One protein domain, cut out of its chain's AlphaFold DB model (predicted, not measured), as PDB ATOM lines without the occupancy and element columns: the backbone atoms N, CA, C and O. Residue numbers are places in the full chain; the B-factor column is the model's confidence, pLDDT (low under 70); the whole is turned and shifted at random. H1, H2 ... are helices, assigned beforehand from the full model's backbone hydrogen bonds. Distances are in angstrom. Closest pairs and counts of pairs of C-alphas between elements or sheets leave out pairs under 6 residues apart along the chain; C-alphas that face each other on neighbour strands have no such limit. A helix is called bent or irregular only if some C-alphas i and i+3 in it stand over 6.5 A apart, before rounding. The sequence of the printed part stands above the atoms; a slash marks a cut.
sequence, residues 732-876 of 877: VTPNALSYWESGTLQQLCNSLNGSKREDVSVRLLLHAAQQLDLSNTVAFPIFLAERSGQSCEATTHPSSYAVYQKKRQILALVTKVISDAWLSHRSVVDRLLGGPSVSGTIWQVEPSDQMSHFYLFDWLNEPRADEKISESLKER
ATOM      1  N   VAL A 732     215.567 255.181 219.339       83.44
ATOM      2  CA  VAL A 732     214.741 254.129 219.954       83.44
ATOM      3  C   VAL A 732     215.563 252.875 220.253       83.44
ATOM      4  O   VAL A 732     215.417 252.290 221.325       83.44
ATOM      5  N   THR A 733     216.461 252.482 219.345       85.12
ATOM      6  CA  THR A 733     217.246 251.239 219.432       85.12
ATOM      7  C   THR A 733     217.965 251.037 220.775       85.12
ATOM      8  O   THR A 733     217.833 249.949 221.336       85.12
ATOM      9  N   PRO A 734     218.665 252.028 221.369       84.44
ATOM     10  CA  PRO A 734     219.345 251.850 222.658       84.44
ATOM     11  C   PRO A 734     218.415 251.522 223.838       84.44
ATOM     12  O   PRO A 734     218.875 250.956 224.824       84.44
ATOM     13  N   ASN A 735     217.125 251.860 223.736       81.94
ATOM     14  CA  ASN A 735     216.122 251.673 224.787       81.94
ATOM     15  C   ASN A 735     215.108 250.562 224.455       81.94
ATOM     16  O   ASN A 735     214.093 250.434 225.141       81.94
ATOM     17  N   ALA A 736     215.358 249.753 223.419       83.75
ATOM     18  CA  ALA A 736     214.406 248.765 222.913       83.75
ATOM     19  C   ALA A 736     213.927 247.776 223.993       83.75
ATOM     20  O   ALA A 736     212.738 247.463 224.053       83.75
ATOM     21  N   LEU A 737     214.806 247.338 224.899       82.06
ATOM     22  CA  LEU A 737     214.420 246.487 226.025       82.06
ATOM     23  C   LEU A 737     213.486 247.197 227.015       82.06
ATOM     24  O   LEU A 737     212.491 246.614 227.433       82.06
ATOM     25  N   SER A 738     213.756 248.463 227.345       76.19
ATOM     26  CA  SER A 738     212.866 249.271 228.196       76.19
ATOM     27  C   SER A 738     211.463 249.349 227.594       76.19
ATOM     28  O   SER A 738     210.465 249.139 228.281       76.19
ATOM     29  N   TYR A 739     211.393 249.557 226.276       75.00
ATOM     30  CA  TYR A 739     210.128 249.660 225.547       75.00
ATOM     31  C   TYR A 739     209.404 248.314 225.466       75.00
ATOM     32  O   TYR A 739     208.175 248.278 225.406       75.00
ATOM     33  N   TRP A 740     210.138 247.197 225.464       77.94
ATOM     34  CA  TRP A 740     209.544 245.868 225.582       77.94
ATOM     35  C   TRP A 740     208.914 245.658 226.960       77.94
ATOM     36  O   TRP A 740     207.778 245.193 227.044       77.94
ATOM     37  N   GLU A 741     209.609 246.035 228.035       71.31
ATOM     38  CA  GLU A 741     209.096 245.883 229.400       71.31
ATOM     39  C   GLU A 741     207.878 246.772 229.684       71.31
ATOM     40  O   GLU A 741     206.997 246.361 230.439       71.31
ATOM     41  N   SER A 742     207.777 247.940 229.039       62.38
ATOM     42  CA  SER A 742     206.595 248.806 229.129       62.38
ATOM     43  C   SER A 742     205.441 248.415 228.191       62.38
ATOM     44  O   SER A 742     204.372 249.017 228.267       62.38
ATOM     45  N   GLY A 743     205.621 247.421 227.308       67.50
ATOM     46  CA  GLY A 743     204.640 247.022 226.282       67.50
ATOM     47  C   GLY A 743     204.569 247.967 225.072       67.50
ATOM     48  O   GLY A 743     203.971 247.641 224.044       67.50
ATOM     49  N   THR A 744     205.248 249.110 225.148       68.44
ATOM     50  CA  THR A 744     205.318 250.143 224.111       68.44
ATOM     51  C   THR A 744     205.911 249.623 222.801       68.44
ATOM     52  O   THR A 744     205.458 249.981 221.712       68.44
ATOM     53  N   LEU A 745     206.895 248.721 222.876       79.88
ATOM     54  CA  LEU A 745     207.549 248.163 221.693       79.88
ATOM     55  C   LEU A 745     206.574 247.370 220.813       79.88
ATOM     56  O   LEU A 745     206.679 247.411 219.590       79.88
ATOM     57  N   GLN A 746     205.596 246.692 221.416       78.44
ATOM     58  CA  GLN A 746     204.584 245.925 220.685       78.44
ATOM     59  C   GLN A 746     203.637 246.859 219.915       78.44
ATOM     60  O   GLN A 746     203.309 246.590 218.761       78.44
ATOM     61  N   GLN A 747     203.270 247.999 220.509       70.50
ATOM     62  CA  GLN A 747     202.478 249.037 219.840       70.50
ATOM     63  C   GLN A 747     203.238 249.671 218.673       70.50
ATOM     64  O   GLN A 747     202.689 249.801 217.580       70.50
ATOM     65  N   LEU A 748     204.518 250.001 218.879       76.44
ATOM     66  CA  LEU A 748     205.390 250.511 217.821       76.44
ATOM     67  C   LEU A 748     205.492 249.521 216.656       76.44
ATOM     68  O   LEU A 748     205.334 249.925 215.506       76.44
ATOM     69  N   CYS A 749     205.685 248.229 216.945       79.88
ATOM     70  CA  CYS A 749     205.721 247.183 215.922       79.88
ATOM     71  C   CYS A 749     204.402 247.109 215.144       79.88
ATOM     72  O   CYS A 749     204.427 247.032 213.921       79.88
ATOM     73  N   ASN A 750     203.248 247.195 215.811       77.06
ATOM     74  CA  ASN A 750     201.949 247.179 215.134       77.06
ATOM     75  C   ASN A 750     201.763 248.390 214.199       77.06
ATOM     76  O   ASN A 750     201.326 248.222 213.058       77.06
ATOM     77  N   SER A 751     202.152 249.592 214.635       73.25
ATOM     78  CA  SER A 751     202.102 250.816 213.816       73.25
ATOM     79  C   SER A 751     203.074 250.772 212.626       73.25
ATOM     80  O   SER A 751     202.730 251.173 211.510       73.25
ATOM     81  N   LEU A 752     204.280 250.233 212.827       77.56
ATOM     82  CA  LEU A 752     205.274 250.018 211.769       77.56
ATOM     83  C   LEU A 752     204.805 248.970 210.748       77.56
ATOM     84  O   LEU A 752     204.911 249.189 209.541       77.56
ATOM     85  N   ASN A 753     204.197 247.877 211.209       76.75
ATOM     86  CA  ASN A 753     203.629 246.851 210.335       76.75
ATOM     87  C   ASN A 753     202.448 247.415 209.520       76.75
ATOM     88  O   ASN A 753     202.347 247.181 208.317       76.75
ATOM     89  N   GLY A 754     201.602 248.256 210.128       70.06
ATOM     90  CA  GLY A 754     200.531 248.971 209.423       70.06
ATOM     91  C   GLY A 754     201.027 249.941 208.337       70.06
ATOM     92  O   GLY A 754     200.309 250.202 207.372       70.06
ATOM     93  N   SER A 755     202.264 250.436 208.454       72.06
ATOM     94  CA  SER A 755     202.908 251.338 207.483       72.06
ATOM     95  C   SER A 755     203.862 250.637 206.501       72.06
ATOM     96  O   SER A 755     204.564 251.317 205.750       72.06
ATOM     97  N   LYS A 756     203.844 249.294 206.440       74.88
ATOM     98  CA  LYS A 756     204.693 248.457 205.562       74.88
ATOM     99  C   LYS A 756     206.201 248.583 205.842       74.88
ATOM    100  O   LYS A 756     207.013 248.612 204.914       74.88
ATOM    101  N   ARG A 757     206.567 248.754 207.116       78.81
ATOM    102  CA  ARG A 757     207.953 248.891 207.607       78.81
ATOM    103  C   ARG A 757     208.296 247.804 208.624       78.81
ATOM    104  O   ARG A 757     208.850 248.069 209.690       78.81
ATOM    105  N   GLU A 758     207.964 246.561 208.288       84.62
ATOM    106  CA  GLU A 758     208.242 245.378 209.110       84.62
ATOM    107  C   GLU A 758     209.747 245.143 209.316       84.62
ATOM    108  O   GLU A 758     210.156 244.525 210.296       84.62
ATOM    109  N   ASP A 759     210.586 245.680 208.426       84.31
ATOM    110  CA  ASP A 759     212.044 245.652 208.531       84.31
ATOM    111  C   ASP A 759     212.576 246.389 209.763       84.31
ATOM    112  O   ASP A 759     213.506 245.917 210.419       84.31
ATOM    113  N   VAL A 760     211.969 247.523 210.108       86.50
ATOM    114  CA  VAL A 760     212.312 248.290 211.311       86.50
ATOM    115  C   VAL A 760     211.805 247.561 212.560       86.50
ATOM    116  O   VAL A 760     212.542 247.448 213.537       86.50
ATOM    117  N   SER A 761     210.589 246.999 212.514       86.81
ATOM    118  CA  SER A 761     210.013 246.212 213.618       86.81
ATOM    119  C   SER A 761     210.905 245.029 214.002       86.81
ATOM    120  O   SER A 761     211.224 244.840 215.175       86.81
ATOM    121  N   VAL A 762     211.353 244.248 213.010       88.69
ATOM    122  CA  VAL A 762     212.227 243.085 213.228       88.69
ATOM    123  C   VAL A 762     213.572 243.508 213.821       88.69
ATOM    124  O   VAL A 762     214.037 242.875 214.766       88.69
ATOM    125  N   ARG A 763     214.170 244.606 213.336       90.00
ATOM    126  CA  ARG A 763     215.430 245.133 213.885       90.00
ATOM    127  C   ARG A 763     215.300 245.545 215.348       90.00
ATOM    128  O   ARG A 763     216.107 245.120 216.169       90.00
ATOM    129  N   LEU A 764     214.265 246.308 215.694       88.88
ATOM    130  CA  LEU A 764     214.037 246.751 217.073       88.88
ATOM    131  C   LEU A 764     213.810 245.577 218.039       88.88
ATOM    132  O   LEU A 764     214.340 245.587 219.149       88.88
ATOM    133  N   LEU A 765     213.069 244.548 217.615       89.81
ATOM    134  CA  LEU A 765     212.855 243.343 218.420       89.81
ATOM    135  C   LEU A 765     214.150 242.546 218.631       89.81
ATOM    136  O   LEU A 765     214.391 242.062 219.735       89.81
ATOM    137  N   LEU A 766     215.012 242.444 217.614       90.12
ATOM    138  CA  LEU A 766     216.320 241.792 217.751       90.12
ATOM    139  C   LEU A 766     217.261 242.580 218.674       90.12
ATOM    140  O   LEU A 766     217.908 241.982 219.532       90.12
ATOM    141  N   HIS A 767     217.265 243.914 218.596       90.94
ATOM    142  CA  HIS A 767     217.999 244.750 219.551       90.94
ATOM    143  C   HIS A 767     217.483 244.576 220.992       90.94
ATOM    144  O   HIS A 767     218.288 244.478 221.918       90.94
ATOM    145  N   ALA A 768     216.164 244.464 221.200       88.56
ATOM    146  CA  ALA A 768     215.590 244.174 222.519       88.56
ATOM    147  C   ALA A 768     215.991 242.778 223.040       88.56
ATOM    148  O   ALA A 768     216.328 242.628 224.218       88.56
ATOM    149  N   ALA A 769     216.002 241.761 222.168       89.00
ATOM    150  CA  ALA A 769     216.434 240.402 222.503       89.00
ATOM    151  C   ALA A 769     217.922 240.333 222.890       89.00
ATOM    152  O   ALA A 769     218.283 239.601 223.815       89.00
ATOM    153  N   GLN A 770     218.772 241.119 222.227       88.81
ATOM    154  CA  GLN A 770     220.197 241.196 222.539       88.81
ATOM    155  C   GLN A 770     220.467 241.970 223.835       88.81
ATOM    156  O   GLN A 770     221.304 241.568 224.639       88.81
ATOM    157  N   GLN A 771     219.724 243.049 224.098       88.50
ATOM    158  CA  GLN A 771     219.851 243.826 225.338       88.50
ATOM    159  C   GLN A 771     219.486 243.021 226.599       88.50
ATOM    160  O   GLN A 771     220.008 243.320 227.671       88.50
ATOM    161  N   LEU A 772     218.642 241.985 226.484       84.88
ATOM    162  CA  LEU A 772     218.331 241.054 227.585       84.88
ATOM    163  C   LEU A 772     219.529 240.209 228.024       84.88
ATOM    164  O   LEU A 772     219.621 239.848 229.195       84.88
ATOM    165  N   ASP A 773     220.414 239.860 227.090       83.31
ATOM    166  CA  ASP A 773     221.602 239.049 227.354       83.31
ATOM    167  C   ASP A 773     222.750 239.471 226.431       83.31
ATOM    168  O   ASP A 773     223.105 238.768 225.484       83.31
ATOM    169  N   LEU A 774     223.358 240.620 226.748       81.75
ATOM    170  CA  LEU A 774     224.474 241.216 225.994       81.75
ATOM    171  C   LEU A 774     225.666 240.263 225.816       81.75
ATOM    172  O   LEU A 774     226.446 240.398 224.876       81.75
ATOM    173  N   SER A 775     225.836 239.330 226.754       76.38
ATOM    174  CA  SER A 775     226.959 238.390 226.796       76.38
ATOM    175  C   SER A 775     226.649 237.031 226.163       76.38
ATOM    176  O   SER A 775     227.563 236.237 225.956       76.38
ATOM    177  N   ASN A 776     225.372 236.750 225.890       76.69
ATOM    178  CA  ASN A 776     224.852 235.442 225.487       76.69
ATOM    179  C   ASN A 776     225.232 234.278 226.420       76.69
ATOM    180  O   ASN A 776     225.298 233.123 226.001       76.69
ATOM    181  N   THR A 777     225.526 234.567 227.688       77.06
ATOM    182  CA  THR A 777     225.992 233.552 228.646       77.06
ATOM    183  C   THR A 777     224.859 232.950 229.466       77.06
ATOM    184  O   THR A 777     225.041 231.889 230.059       77.06
ATOM    185  N   VAL A 778     223.689 233.596 229.500       81.81
ATOM    186  CA  VAL A 778     222.592 233.228 230.402       81.81
ATOM    187  C   VAL A 778     221.529 232.423 229.665       81.81
ATOM    188  O   VAL A 778     221.160 231.339 230.112       81.81
ATOM    189  N   ALA A 779     221.037 232.930 228.536       82.00
ATOM    190  CA  ALA A 779     219.909 232.327 227.831       82.00
ATOM    191  C   ALA A 779     220.335 231.210 226.857       82.00
ATOM    192  O   ALA A 779     219.626 230.214 226.705       82.00
ATOM    193  N   PHE A 780     221.511 231.334 226.231       85.56
ATOM    194  CA  PHE A 780     221.981 230.390 225.211       85.56
ATOM    195  C   PHE A 780     222.288 228.973 225.730       85.56
ATOM    196  O   PHE A 780     221.867 228.014 225.079       85.56
ATOM    197  N   PRO A 781     222.934 228.771 226.898       84.31
ATOM    198  CA  PRO A 781     223.151 227.420 227.423       84.31
ATOM    199  C   PRO A 781     221.842 226.696 227.759       84.31
ATOM    200  O   PRO A 781     221.721 225.500 227.509       84.31
ATOM    201  N   ILE A 782     220.848 227.430 228.276       84.12
ATOM    202  CA  ILE A 782     219.508 226.900 228.582       84.12
ATOM    203  C   ILE A 782     218.795 226.494 227.285       84.12
ATOM    204  O   ILE A 782     218.222 225.408 227.212       84.12
ATOM    205  N   PHE A 783     218.894 227.318 226.239       84.50
ATOM    206  CA  PHE A 783     218.371 226.998 224.910       84.50
ATOM    207  C   PHE A 783     218.987 225.713 224.325       84.50
ATOM    208  O   PHE A 783     218.263 224.848 223.828       84.50
ATOM    209  N   LEU A 784     220.314 225.545 224.414       84.88
ATOM    210  CA  LEU A 784     220.995 224.329 223.947       84.88
ATOM    211  C   LEU A 784     220.605 223.088 224.764       84.88
ATOM    212  O   LEU A 784     220.450 222.005 224.194       84.88
ATOM    213  N   ALA A 785     220.420 223.239 226.078       81.25
ATOM    214  CA  ALA A 785     219.963 222.160 226.946       81.25
ATOM    215  C   ALA A 785     218.549 221.688 226.556       81.25
ATOM    216  O   ALA A 785     218.370 220.492 226.310       81.25
ATOM    217  N   GLU A 786     217.589 222.609 226.369       82.44
ATOM    218  CA  GLU A 786     216.233 222.268 225.897       82.44
ATOM    219  C   GLU A 786     216.265 221.602 224.509       82.44
ATOM    220  O   GLU A 786     215.585 220.597 224.290       82.44
ATOM    221  N   ARG A 787     217.115 222.082 223.587       76.62
ATOM    222  CA  ARG A 787     217.307 221.470 222.259       76.62
ATOM    223  C   ARG A 787     217.842 220.035 222.331       76.62
ATOM    224  O   ARG A 787     217.502 219.211 221.487       76.62
ATOM    225  N   SER A 788     218.671 219.726 223.328       77.06
ATOM    226  CA  SER A 788     219.229 218.383 223.547       77.06
ATOM    227  C   SER A 788     218.276 217.413 224.268       77.06
ATOM    228  O   SER A 788     218.646 216.265 224.517       77.06
ATOM    229  N   GLY A 789     217.053 217.853 224.597       69.44
ATOM    230  CA  GLY A 789     216.058 217.057 225.323       69.44
ATOM    231  C   GLY A 789     216.251 217.042 226.843       69.44
ATOM    232  O   GLY A 789     215.611 216.248 227.531       69.44
ATOM    233  N   GLN A 790     217.120 217.905 227.382       70.19
ATOM    234  CA  GLN A 790     217.294 218.086 228.822       70.19
ATOM    235  C   GLN A 790     216.316 219.157 229.319       70.19
ATOM    236  O   GLN A 790     216.367 220.306 228.885       70.19
ATOM    237  N   SER A 791     215.410 218.791 230.231       59.66
ATOM    238  CA  SER A 791     214.476 219.745 230.842       59.66
ATOM    239  C   SER A 791     215.203 220.596 231.886       59.66
ATOM    240  O   SER A 791     215.485 220.125 232.988       59.66
ATOM    241  N   CYS A 792     215.521 221.845 231.550       60.88
ATOM    242  CA  CYS A 792     215.938 222.844 232.532       60.88
ATOM    243  C   CYS A 792     214.687 223.457 233.177       60.88
ATOM    244  O   CYS A 792     214.054 224.339 232.604       60.88
ATOM    245  N   GLU A 793     214.307 222.980 234.361       59.44
ATOM    246  CA  GLU A 793     213.148 223.500 235.090       59.44
ATOM    247  C   GLU A 793     213.431 224.862 235.756       59.44
ATOM    248  O   GLU A 793     214.558 225.186 236.140       59.44
ATOM    249  N   ALA A 794     212.369 225.646 235.985       58.75
ATOM    250  CA  ALA A 794     212.412 226.926 236.708       58.75
ATOM    251  C   ALA A 794     212.955 226.820 238.155       58.75
ATOM    252  O   ALA A 794     213.239 227.836 238.791       58.75
ATOM    253  N   THR A 795     213.092 225.602 238.682       54.25
ATOM    254  CA  THR A 795     213.479 225.272 240.060       54.25
ATOM    255  C   THR A 795     214.983 225.391 240.325       54.25
ATOM    256  O   THR A 795     215.365 225.677 241.458       54.25
ATOM    257  N   THR A 796     215.845 225.232 239.315       61.06
ATOM    258  CA  THR A 796     217.312 225.252 239.498       61.06
ATOM    259  C   THR A 796     217.933 226.654 239.466       61.06
ATOM    260  O   THR A 796     218.818 226.937 240.267       61.06
ATOM    261  N   HIS A 797     217.456 227.556 238.598       67.56
ATOM    262  CA  HIS A 797     217.901 228.959 238.523       67.56
ATOM    263  C   HIS A 797     216.751 229.869 238.033       67.56
ATOM    264  O   HIS A 797     216.621 230.102 236.827       67.56
ATOM    265  N   PRO A 798     215.906 230.402 238.937       74.56
ATOM    266  CA  PRO A 798     214.667 231.087 238.556       74.56
ATOM    267  C   PRO A 798     214.892 232.400 237.788       74.56
ATOM    268  O   PRO A 798     214.117 232.733 236.894       74.56
ATOM    269  N   SER A 799     215.967 233.138 238.083       75.50
ATOM    270  CA  SER A 799     216.298 234.396 237.398       75.50
ATOM    271  C   SER A 799     216.788 234.176 235.962       75.50
ATOM    272  O   SER A 799     216.311 234.841 235.045       75.50
ATOM    273  N   SER A 800     217.690 233.216 235.743       80.19
ATOM    274  CA  SER A 800     218.220 232.878 234.412       80.19
ATOM    275  C   SER A 800     217.141 232.296 233.496       80.19
ATOM    276  O   SER A 800     217.070 232.649 232.320       80.19
ATOM    277  N   TYR A 801     216.249 231.464 234.046       82.81
ATOM    278  CA  TYR A 801     215.121 230.911 233.297       82.81
ATOM    279  C   TYR A 801     214.093 231.988 232.906       82.81
ATOM    280  O   TYR A 801     213.555 231.953 231.801       82.81
ATOM    281  N   ALA A 802     213.864 232.998 233.757       82.62
ATOM    282  CA  ALA A 802     212.994 234.129 233.427       82.62
ATOM    283  C   ALA A 802     213.538 234.973 232.257       82.62
ATOM    284  O   ALA A 802     212.767 235.385 231.390       82.62
ATOM    285  N   VAL A 803     214.859 235.192 232.193       84.06
ATOM    286  CA  VAL A 803     215.513 235.879 231.062       84.06
ATOM    287  C   VAL A 803     215.381 235.059 229.774       84.06
ATOM    288  O   VAL A 803     214.992 235.608 228.744       84.06
ATOM    289  N   TYR A 804     215.615 233.743 229.841       86.31
ATOM    290  CA  TYR A 804     215.408 232.829 228.712       86.31
ATOM    291  C   TYR A 804     213.967 232.875 228.178       86.31
ATOM    292  O   TYR A 804     213.753 233.068 226.979       86.31
ATOM    293  N   GLN A 805     212.970 232.778 229.064       85.81
ATOM    294  CA  GLN A 805     211.551 232.844 228.705       85.81
ATOM    295  C   GLN A 805     211.177 234.187 228.059       85.81
ATOM    296  O   GLN A 805     210.525 234.204 227.014       85.81
ATOM    297  N   LYS A 806     211.638 235.315 228.618       86.62
ATOM    298  CA  LYS A 806     211.431 236.647 228.022       86.62
ATOM    299  C   LYS A 806     212.064 236.753 226.629       86.62
ATOM    300  O   LYS A 806     211.404 237.207 225.696       86.62
ATOM    301  N   LYS A 807     213.313 236.299 226.457       89.69
ATOM    302  CA  LYS A 807     214.011 236.330 225.158       89.69
ATOM    303  C   LYS A 807     213.294 235.466 224.115       89.69
ATOM    304  O   LYS A 807     213.095 235.905 222.984       89.69
ATOM    305  N   ARG A 808     212.797 234.289 224.509       88.75
ATOM    306  CA  ARG A 808     211.971 233.423 223.654       88.75
ATOM    307  C   ARG A 808     210.658 234.090 223.227       88.75
ATOM    308  O   ARG A 808     210.274 233.955 222.069       88.75
ATOM    309  N   GLN A 809     209.987 234.833 224.110       87.81
ATOM    310  CA  GLN A 809     208.765 235.577 223.763       87.81
ATOM    311  C   GLN A 809     209.019 236.668 222.713       87.81
ATOM    312  O   GLN A 809     208.235 236.802 221.774       87.81
ATOM    313  N   ILE A 810     210.125 237.412 222.831       89.12
ATOM    314  CA  ILE A 810     210.508 238.422 221.831       89.12
ATOM    315  C   ILE A 810     210.766 237.762 220.475       89.12
ATOM    316  O   ILE A 810     210.224 238.200 219.461       89.12
ATOM    317  N   LEU A 811     211.537 236.671 220.448       90.56
ATOM    318  CA  LEU A 811     211.856 235.950 219.212       90.56
ATOM    319  C   LEU A 811     210.627 235.272 218.580       90.56
ATOM    320  O   LEU A 811     210.499 235.216 217.353       90.56
ATOM    321  N   ALA A 812     209.673 234.820 219.394       87.75
ATOM    322  CA  ALA A 812     208.373 234.364 218.910       87.75
ATOM    323  C   ALA A 812     207.587 235.500 218.227       87.75
ATOM    324  O   ALA A 812     206.939 235.275 217.206       87.75
ATOM    325  N   LEU A 813     207.680 236.737 218.729       87.69
ATOM    326  CA  LEU A 813     207.069 237.883 218.057       87.69
ATOM    327  C   LEU A 813     207.790 238.232 216.745       87.69
ATOM    328  O   LEU A 813     207.117 238.506 215.757       87.69
ATOM    329  N   VAL A 814     209.128 238.155 216.695       90.62
ATOM    330  CA  VAL A 814     209.909 238.349 215.452       90.62
ATOM    331  C   VAL A 814     209.435 237.394 214.360       90.62
ATOM    332  O   VAL A 814     209.087 237.814 213.257       90.62
ATOM    333  N   THR A 815     209.380 236.102 214.677       88.94
ATOM    334  CA  THR A 815     208.952 235.057 213.735       88.94
ATOM    335  C   THR A 815     207.492 235.223 213.308       88.94
ATOM    336  O   THR A 815     207.174 235.037 212.132       88.94
ATOM    337  N   LYS A 816     206.615 235.663 214.219       86.50
ATOM    338  CA  LYS A 816     205.228 236.023 213.899       86.50
ATOM    339  C   LYS A 816     205.144 237.192 212.914       86.50
ATOM    340  O   LYS A 816     204.476 237.054 211.897       86.50
ATOM    341  N   VAL A 817     205.859 238.296 213.156       85.50
ATOM    342  CA  VAL A 817     205.870 239.468 212.254       85.50
ATOM    343  C   VAL A 817     206.350 239.080 210.854       85.50
ATOM    344  O   VAL A 817     205.726 239.462 209.868       85.50
ATOM    345  N   ILE A 818     207.407 238.267 210.749       86.31
ATOM    346  CA  ILE A 818     207.908 237.776 209.454       86.31
ATOM    347  C   ILE A 818     206.869 236.879 208.764       86.31
ATOM    348  O   ILE A 818     206.683 236.974 207.550       86.31
ATOM    349  N   SER A 819     206.178 236.018 209.519       84.12
ATOM    350  CA  SER A 819     205.123 235.149 208.987       84.12
ATOM    351  C   SER A 819     203.919 235.944 208.476       84.12
ATOM    352  O   SER A 819     203.434 235.674 207.379       84.12
ATOM    353  N   ASP A 820     203.464 236.945 209.232       82.06
ATOM    354  CA  ASP A 820     202.339 237.809 208.860       82.06
ATOM    355  C   ASP A 820     202.687 238.676 207.632       82.06
ATOM    356  O   ASP A 820     201.857 238.885 206.741       82.06
ATOM    357  N   ALA A 821     203.946 239.120 207.533       83.38
ATOM    358  CA  ALA A 821     204.470 239.886 206.401       83.38
ATOM    359  C   ALA A 821     204.690 239.046 205.131       83.38
ATOM    360  O   ALA A 821     204.755 239.594 204.029       83.38
ATOM    361  N   TRP A 822     204.805 237.719 205.249       80.88
ATOM    362  CA  TRP A 822     205.123 236.828 204.126       80.88
ATOM    363  C   TRP A 822     204.080 236.895 203.006       80.88
ATOM    364  O   TRP A 822     204.433 236.899 201.825       80.88
ATOM    365  N   LEU A 823     202.800 236.967 203.382       72.81
ATOM    366  CA  LEU A 823     201.673 237.000 202.446       72.81
ATOM    367  C   LEU A 823     201.304 238.422 202.003       72.81
ATOM    368  O   LEU A 823     200.791 238.600 200.901       72.81
ATOM    369  N   SER A 824     201.565 239.431 202.836       72.44
ATOM    370  CA  SER A 824     201.189 240.826 202.577       72.44
ATOM    371  C   SER A 824     202.292 241.631 201.876       72.44
ATOM    372  O   SER A 824     201.997 242.380 200.943       72.44
ATOM    373  N   HIS A 825     203.562 241.451 202.258       78.19
ATOM    374  CA  HIS A 825     204.697 242.290 201.845       78.19
ATOM    375  C   HIS A 825     205.964 241.473 201.518       78.19
ATOM    376  O   HIS A 825     207.056 241.709 202.046       78.19
ATOM    377  N   ARG A 826     205.836 240.540 200.561       78.12
ATOM    378  CA  ARG A 826     206.894 239.610 200.114       78.12
ATOM    379  C   ARG A 826     208.265 240.262 199.889       78.12
ATOM    380  O   ARG A 826     209.273 239.718 200.315       78.12
ATOM    381  N   SER A 827     208.323 241.441 199.269       79.81
ATOM    382  CA  SER A 827     209.586 242.124 198.949       79.81
ATOM    383  C   SER A 827     210.405 242.549 200.174       79.81
ATOM    384  O   SER A 827     211.630 242.613 200.095       79.81
ATOM    385  N   VAL A 828     209.747 242.868 201.295       80.19
ATOM    386  CA  VAL A 828     210.419 243.242 202.552       80.19
ATOM    387  C   VAL A 828     211.005 241.995 203.199       80.19
ATOM    388  O   VAL A 828     212.167 241.985 203.599       80.19
ATOM    389  N   VAL A 829     210.228 240.914 203.213       80.50
ATOM    390  CA  VAL A 829     210.651 239.616 203.740       80.50
ATOM    391  C   VAL A 829     211.812 239.032 202.936       80.50
ATOM    392  O   VAL A 829     212.766 238.531 203.521       80.50
ATOM    393  N   ASP A 830     211.785 239.169 201.611       79.19
ATOM    394  CA  ASP A 830     212.863 238.726 200.721       79.19
ATOM    395  C   ASP A 830     214.171 239.488 200.982       79.19
ATOM    396  O   ASP A 830     215.252 238.920 200.858       79.19
ATOM    397  N   ARG A 831     214.088 240.759 201.394       82.06
ATOM    398  CA  ARG A 831     215.251 241.568 201.788       82.06
ATOM    399  C   ARG A 831     215.762 241.208 203.186       82.06
ATOM    400  O   ARG A 831     216.972 241.131 203.388       82.06
ATOM    401  N   LEU A 832     214.846 240.993 204.132       83.12
ATOM    402  CA  LEU A 832     215.164 240.626 205.513       83.12
ATOM    403  C   LEU A 832     215.809 239.251 205.591       83.12
ATOM    404  O   LEU A 832     216.898 239.121 206.142       83.12
ATOM    405  N   LEU A 833     215.134 238.245 205.038       81.94
ATOM    406  CA  LEU A 833     215.601 236.871 205.074       81.94
ATOM    407  C   LEU A 833     216.692 236.633 204.054       81.94
ATOM    408  O   LEU A 833     217.581 235.882 204.395       81.94
ATOM    409  N   GLY A 834     216.680 237.297 202.893       74.75
ATOM    410  CA  GLY A 834     217.625 237.085 201.794       74.75
ATOM    411  C   GLY A 834     217.190 235.982 200.826       74.75
ATOM    412  O   GLY A 834     216.129 235.368 200.972       74.75
ATOM    413  N   GLY A 835     218.010 235.753 199.801       69.94
ATOM    414  CA  GLY A 835     217.781 234.744 198.763       69.94
ATOM    415  C   GLY A 835     219.037 233.914 198.474       69.94
ATOM    416  O   GLY A 835     220.081 234.178 199.067       69.94
ATOM    417  N   PRO A 836     218.989 232.992 197.492       62.69
ATOM    418  CA  PRO A 836     220.025 231.970 197.301       62.69
ATOM    419  C   PRO A 836     221.414 232.536 196.965       62.69
ATOM    420  O   PRO A 836     222.420 231.841 197.055       62.69
ATOM    421  N   SER A 837     221.481 233.802 196.545       65.88
ATOM    422  CA  SER A 837     222.710 234.505 196.171       65.88
ATOM    423  C   SER A 837     223.002 235.756 197.010       65.88
ATOM    424  O   SER A 837     224.022 236.405 196.781       65.88
ATOM    425  N   VAL A 838     222.135 236.123 197.965       74.25
ATOM    426  CA  VAL A 838     222.266 237.355 198.765       74.25
ATOM    427  C   VAL A 838     221.864 237.088 200.212       74.25
ATOM    428  O   VAL A 838     220.706 236.781 200.490       74.25
ATOM    429  N   SER A 839     222.813 237.276 201.137       76.12
ATOM    430  CA  SER A 839     222.548 237.189 202.578       76.12
ATOM    431  C   SER A 839     221.480 238.195 202.996       76.12
ATOM    432  O   SER A 839     221.590 239.383 202.688       76.12
ATOM    433  N   GLY A 840     220.485 237.730 203.750       80.81
ATOM    434  CA  GLY A 840     219.466 238.586 204.347       80.81
ATOM    435  C   GLY A 840     220.049 239.611 205.310       80.81
ATOM    436  O   GLY A 840     221.065 239.354 205.966       80.81
ATOM    437  N   THR A 841     219.396 240.769 205.416       84.44
ATOM    438  CA  THR A 841     219.801 241.821 206.358       84.44
ATOM    439  C   THR A 841     219.582 241.418 207.815       84.44
ATOM    440  O   THR A 841     220.280 241.940 208.677       84.44
ATOM    441  N   ILE A 842     218.683 240.467 208.101       84.81
ATOM    442  CA  ILE A 842     218.373 240.010 209.465       84.81
ATOM    443  C   ILE A 842     219.604 239.454 210.196       84.81
ATOM    444  O   ILE A 842     219.772 239.704 211.381       84.81
ATOM    445  N   TRP A 843     220.509 238.786 209.474       84.62
ATOM    446  CA  TRP A 843     221.729 238.175 210.019       84.62
ATOM    447  C   TRP A 843     222.842 239.186 210.317       84.62
ATOM    448  O   TRP A 843     223.848 238.851 210.940       84.62
ATOM    449  N   GLN A 844     222.691 240.418 209.830       84.19
ATOM    450  CA  GLN A 844     223.616 241.520 210.102       84.19
ATOM    451  C   GLN A 844     223.207 242.305 211.356       84.19
ATOM    452  O   GLN A 844     223.983 243.124 211.847       84.19
ATOM    453  N   VAL A 845     221.997 242.069 211.868       81.75
ATOM    454  CA  VAL A 845     221.463 242.706 213.072       81.75
ATOM    455  C   VAL A 845     221.981 241.934 214.280       81.75
ATOM    456  O   VAL A 845     221.634 240.775 214.454       81.75
ATOM    457  N   GLU A 846     222.809 242.579 215.104       83.25
ATOM    458  CA  GLU A 846     223.401 241.987 216.317       83.25
ATOM    459  C   GLU A 846     224.105 240.632 216.069       83.25
ATOM    460  O   GLU A 846     223.711 239.602 216.618       83.25
ATOM    461  N   PRO A 847     225.200 240.599 215.281       81.25
ATOM    462  CA  PRO A 847     225.830 239.354 214.829       81.25
ATOM    463  C   PRO A 847     226.413 238.481 215.954       81.25
ATOM    464  O   PRO A 847     226.739 237.314 215.735       81.25
ATOM    465  N   SER A 848     226.576 239.039 217.155       82.44
ATOM    466  CA  SER A 848     227.025 238.328 218.352       82.44
ATOM    467  C   SER A 848     225.906 237.547 219.055       82.44
ATOM    468  O   SER A 848     226.201 236.743 219.948       82.44
ATOM    469  N   ASP A 849     224.638 237.716 218.658       85.88
ATOM    470  CA  ASP A 849     223.508 237.026 219.279       85.88
ATOM    471  C   ASP A 849     223.266 235.610 218.713       85.88
ATOM    472  O   ASP A 849     222.329 235.341 217.958       85.88
ATOM    473  N   GLN A 850     224.113 234.668 219.130       86.81
ATOM    474  CA  GLN A 850     224.023 233.239 218.825       86.81
ATOM    475  C   GLN A 850     222.624 232.647 219.060       86.81
ATOM    476  O   GLN A 850     222.086 232.017 218.151       86.81
ATOM    477  N   MET A 851     222.006 232.848 220.232       87.38
ATOM    478  CA  MET A 851     220.684 232.273 220.522       87.38
ATOM    479  C   MET A 851     219.625 232.720 219.509       87.38
ATOM    480  O   MET A 851     218.882 231.882 218.998       87.38
ATOM    481  N   SER A 852     219.564 234.018 219.206       88.31
ATOM    482  CA  SER A 852     218.589 234.567 218.258       88.31
ATOM    483  C   SER A 852     218.789 233.995 216.854       88.31
ATOM    484  O   SER A 852     217.817 233.609 216.206       88.31
ATOM    485  N   HIS A 853     220.041 233.836 216.415       88.12
ATOM    486  CA  HIS A 853     220.352 233.201 215.135       88.12
ATOM    487  C   HIS A 853     219.938 231.725 215.078       88.12
ATOM    488  O   HIS A 853     219.283 231.318 214.119       88.12
ATOM    489  N   PHE A 854     220.274 230.927 216.097       86.88
ATOM    490  CA  PHE A 854     219.879 229.515 216.141       86.88
ATOM    491  C   PHE A 854     218.357 229.347 216.215       86.88
ATOM    492  O   PHE A 854     217.815 228.476 215.543       86.88
ATOM    493  N   TYR A 855     217.662 230.201 216.969       88.31
ATOM    494  CA  TYR A 855     216.204 230.175 217.061       88.31
ATOM    495  C   TYR A 855     215.537 230.482 215.713       88.31
ATOM    496  O   TYR A 855     214.632 229.765 215.287       88.31
ATOM    497  N   LEU A 856     215.995 231.529 215.014       87.06
ATOM    498  CA  LEU A 856     215.497 231.871 213.678       87.06
ATOM    499  C   LEU A 856     215.789 230.758 212.666       87.06
ATOM    500  O   LEU A 856     214.941 230.454 211.829       87.06
ATOM    501  N   PHE A 857     216.957 230.122 212.764       85.06
ATOM    502  CA  PHE A 857     217.322 228.985 211.925       85.06
ATOM    503  C   PHE A 857     216.427 227.765 212.177       85.06
ATOM    504  O   PHE A 857     215.970 227.126 211.230       85.06
ATOM    505  N   ASP A 858     216.129 227.451 213.436       85.12
ATOM    506  CA  ASP A 858     215.225 226.352 213.778       85.12
ATOM    507  C   ASP A 858     213.801 226.627 213.261       85.12
ATOM    508  O   ASP A 858     213.184 225.744 212.668       85.12
ATOM    509  N   TRP A 859     213.318 227.868 213.376       86.06
ATOM    510  CA  TRP A 859     212.018 228.291 212.835       86.06
ATOM    511  C   TRP A 859     211.928 228.221 211.299       86.06
ATOM    512  O   TRP A 859     210.864 227.930 210.743       86.06
ATOM    513  N   LEU A 860     213.031 228.476 210.585       78.56
ATOM    514  CA  LEU A 860     213.091 228.318 209.126       78.56
ATOM    515  C   LEU A 860     212.984 226.846 208.698       78.56
ATOM    516  O   LEU A 860     212.409 226.556 207.650       78.56
ATOM    517  N   ASN A 861     213.505 225.927 209.514       77.62
ATOM    518  CA  ASN A 861     213.501 224.487 209.246       77.62
ATOM    519  C   ASN A 861     212.233 223.768 209.737       77.62
ATOM    520  O   ASN A 861     212.073 222.568 209.492       77.62
ATOM    521  N   GLU A 862     211.335 224.471 210.427       78.50
ATOM    522  CA  GLU A 862     210.115 223.893 210.982       78.50
ATOM    523  C   GLU A 862     209.149 223.451 209.857       78.50
ATOM    524  O   GLU A 862     208.845 224.240 208.953       78.50
ATOM    525  N   PRO A 863     208.657 222.196 209.865       68.06
ATOM    526  CA  PRO A 863     207.777 221.689 208.815       68.06
ATOM    527  C   PRO A 863     206.424 222.419 208.835       68.06
ATOM    528  O   PRO A 863     205.705 222.391 209.831       68.06
ATOM    529  N   ARG A 864     206.054 223.058 207.715       72.00
ATOM    530  CA  ARG A 864     204.781 223.787 207.556       72.00
ATOM    531  C   ARG A 864     203.807 223.015 206.671       72.00
ATOM    532  O   ARG A 864     204.224 222.313 205.759       72.00
ATOM    533  N   ALA A 865     202.508 223.193 206.918       56.75
ATOM    534  CA  ALA A 865     201.433 222.520 206.178       56.75
ATOM    535  C   ALA A 865     201.331 222.933 204.694       56.75
ATOM    536  O   ALA A 865     200.740 222.208 203.901       56.75
ATOM    537  N   ASP A 866     201.890 224.088 204.319       61.47
ATOM    538  CA  ASP A 866     201.937 224.562 202.934       61.47
ATOM    539  C   ASP A 866     203.278 224.172 202.290       61.47
ATOM    540  O   ASP A 866     204.312 224.810 202.531       61.47
ATOM    541  N   GLU A 867     203.262 223.100 201.487       57.94
ATOM    542  CA  GLU A 867     204.453 222.546 200.824       57.94
ATOM    543  C   GLU A 867     205.198 223.605 200.001       57.94
ATOM    544  O   GLU A 867     206.426 223.656 200.071       57.94
ATOM    545  N   LYS A 868     204.482 224.529 199.337       57.78
ATOM    546  CA  LYS A 868     205.081 225.587 198.500       57.78
ATOM    547  C   LYS A 868     205.867 226.611 199.307       57.78
ATOM    548  O   LYS A 868     206.911 227.089 198.863       57.78
ATOM    549  N   ILE A 869     205.374 226.970 200.492       60.69
ATOM    550  CA  ILE A 869     206.093 227.879 201.389       60.69
ATOM    551  C   ILE A 869     207.337 227.169 201.924       60.69
ATOM    552  O   ILE A 869     208.411 227.769 201.919       60.69
ATOM    553  N   SER A 870     207.216 225.889 202.295       60.00
ATOM    554  CA  SER A 870     208.346 225.086 202.779       60.00
ATOM    555  C   SER A 870     209.438 224.893 201.715       60.00
ATOM    556  O   SER A 870     210.617 225.046 202.024       60.00
ATOM    557  N   GLU A 871     209.060 224.640 200.457       59.84
ATOM    558  CA  GLU A 871     209.993 224.515 199.333       59.84
ATOM    559  C   GLU A 871     210.655 225.859 199.026       59.84
ATOM    560  O   GLU A 871     211.873 225.928 198.932       59.84
ATOM    561  N   SER A 872     209.893 226.959 198.990       60.16
ATOM    562  CA  SER A 872     210.458 228.291 198.724       60.16
ATOM    563  C   SER A 872     211.388 228.814 199.827       60.16
ATOM    564  O   SER A 872     212.248 229.650 199.558       60.16
ATOM    565  N   LEU A 873     211.205 228.363 201.073       61.44
ATOM    566  CA  LEU A 873     212.103 228.662 202.190       61.44
ATOM    567  C   LEU A 873     213.392 227.837 202.096       61.44
ATOM    568  O   LEU A 873     214.465 228.391 202.311       61.44
ATOM    569  N   LYS A 874     213.285 226.555 201.716       61.91
ATOM    570  CA  LYS A 874     214.425 225.644 201.517       61.91
ATOM    571  C   LYS A 874     215.253 225.962 200.269       61.91
ATOM    572  O   LYS A 874     216.461 225.818 200.309       61.91
ATOM    573  N   GLU A 875     214.638 226.390 199.166       56.78
ATOM    574  CA  GLU A 875     215.353 226.724 197.919       56.78
ATOM    575  C   GLU A 875     216.158 228.027 198.004       56.78
ATOM    576  O   GLU A 875     217.051 228.268 197.193       56.78
ATOM    577  N   ARG A 876     215.820 228.908 198.950       53.09
ATOM    578  CA  ARG A 876     216.441 230.231 199.071       53.09
ATOM    579  C   ARG A 876     217.688 230.261 199.951       53.09
ATOM    580  O   ARG A 876     218.293 231.330 200.011       53.09
TER     581      ARG A 876
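AT A GLANCE: This is residues 732 to 876 of the 877 residues of the protein "Nuclear pore complex protein Nup155" of Strigomonas culicis (UniProt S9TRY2). One long helix, H5, is the spine of the domain: H3 and H2 run lengthwise on one side of it, with H1 across H3, while H4 and the slanting H8 pack on another side. H6 folds back from the last end of H5, H9 lies beyond the last end of H8, and residues 863 to 868 stick out. The printed part has 145 residues, with nine named helices, H1 to H9 in chain order, and no named strand; the class is all helix. It is compact, with a radius of gyration of the C-alphas of 15.6 A and spans of 43 by 34 by 25 A.

HOW THE PARTS SIT: H5, residues 798 to 824, and H3, residues 758 to 772, are the two hubs, touching four helices each. They touch at a shallow tilt of 8 degrees, opposite ways; their closest C-alphas, Ala 769 and Lys 807, are 5.4 A apart. H2, residues 744 to 754, forms a helical hairpin with H3, at 19 degrees; the closest C-alphas, Cys 749 and Ser 761, are 5.0 A apart. H1, residues 732 to 741, touches H3, the C-alphas of Leu 737 and Ala 768 being closest at 4.4 A, and is only just about perpendicular to it at 70.5 degrees. H4, residues 779 to 787, touches residues 800 to 807 of H5, about perpendicular at 76 degrees; the closest C-alphas, Ala 779 and Tyr 804, are 4.6 A apart. H8, residues 850 to 861, touches residues 811 to 815 of H5 at a steep tilt of 44 degrees, with the C-alphas of Leu 811 and Ser 852 closest at 6.9 A. H6, residues 826 to 833, forms a helical hairpin with H5; the closest C-alphas, Trp 822 and Val 829, are 6.2 A apart. H7, residues 841 to 844, touches H6 only at the corner, at Leu 832 and Thr 841, whose C-alphas are closest at 4.9 A. H9, residues 867 to 874, touches no helix but is near H8; the closest C-alphas, Leu 860 and Leu 873, are 7.0 A apart. Every O i to N i+4 pair is within hydrogen-bond range in H2, H3, H4, H6, H8 and H9, against 4 of 6 in H1 and 21 of 23 in H5; H7 is too short for such a pair.

IN THESE COORDINATES: H5 measures 39.6 A from C-alpha 798 at (214.667, 231.087, 238.556) to C-alpha 824 at (201.189, 240.826, 202.577). H3 measures 21.5 A, H8 16.7 A and H2 15.5 A. H1 begins with C-alpha 732 at (214.741, 254.129, 219.954) and is irregular: C-alphas 734 and 737 are 8.0 A apart.

THE WHOLE: The two C-alphas farthest apart, Thr 795 and Ser 837, are 45.8 A apart. The printed part has no cut, and no link is long. The mean pLDDT of the printed part is 78.4; residues under 70 include 791 to 797 and 865 to 876.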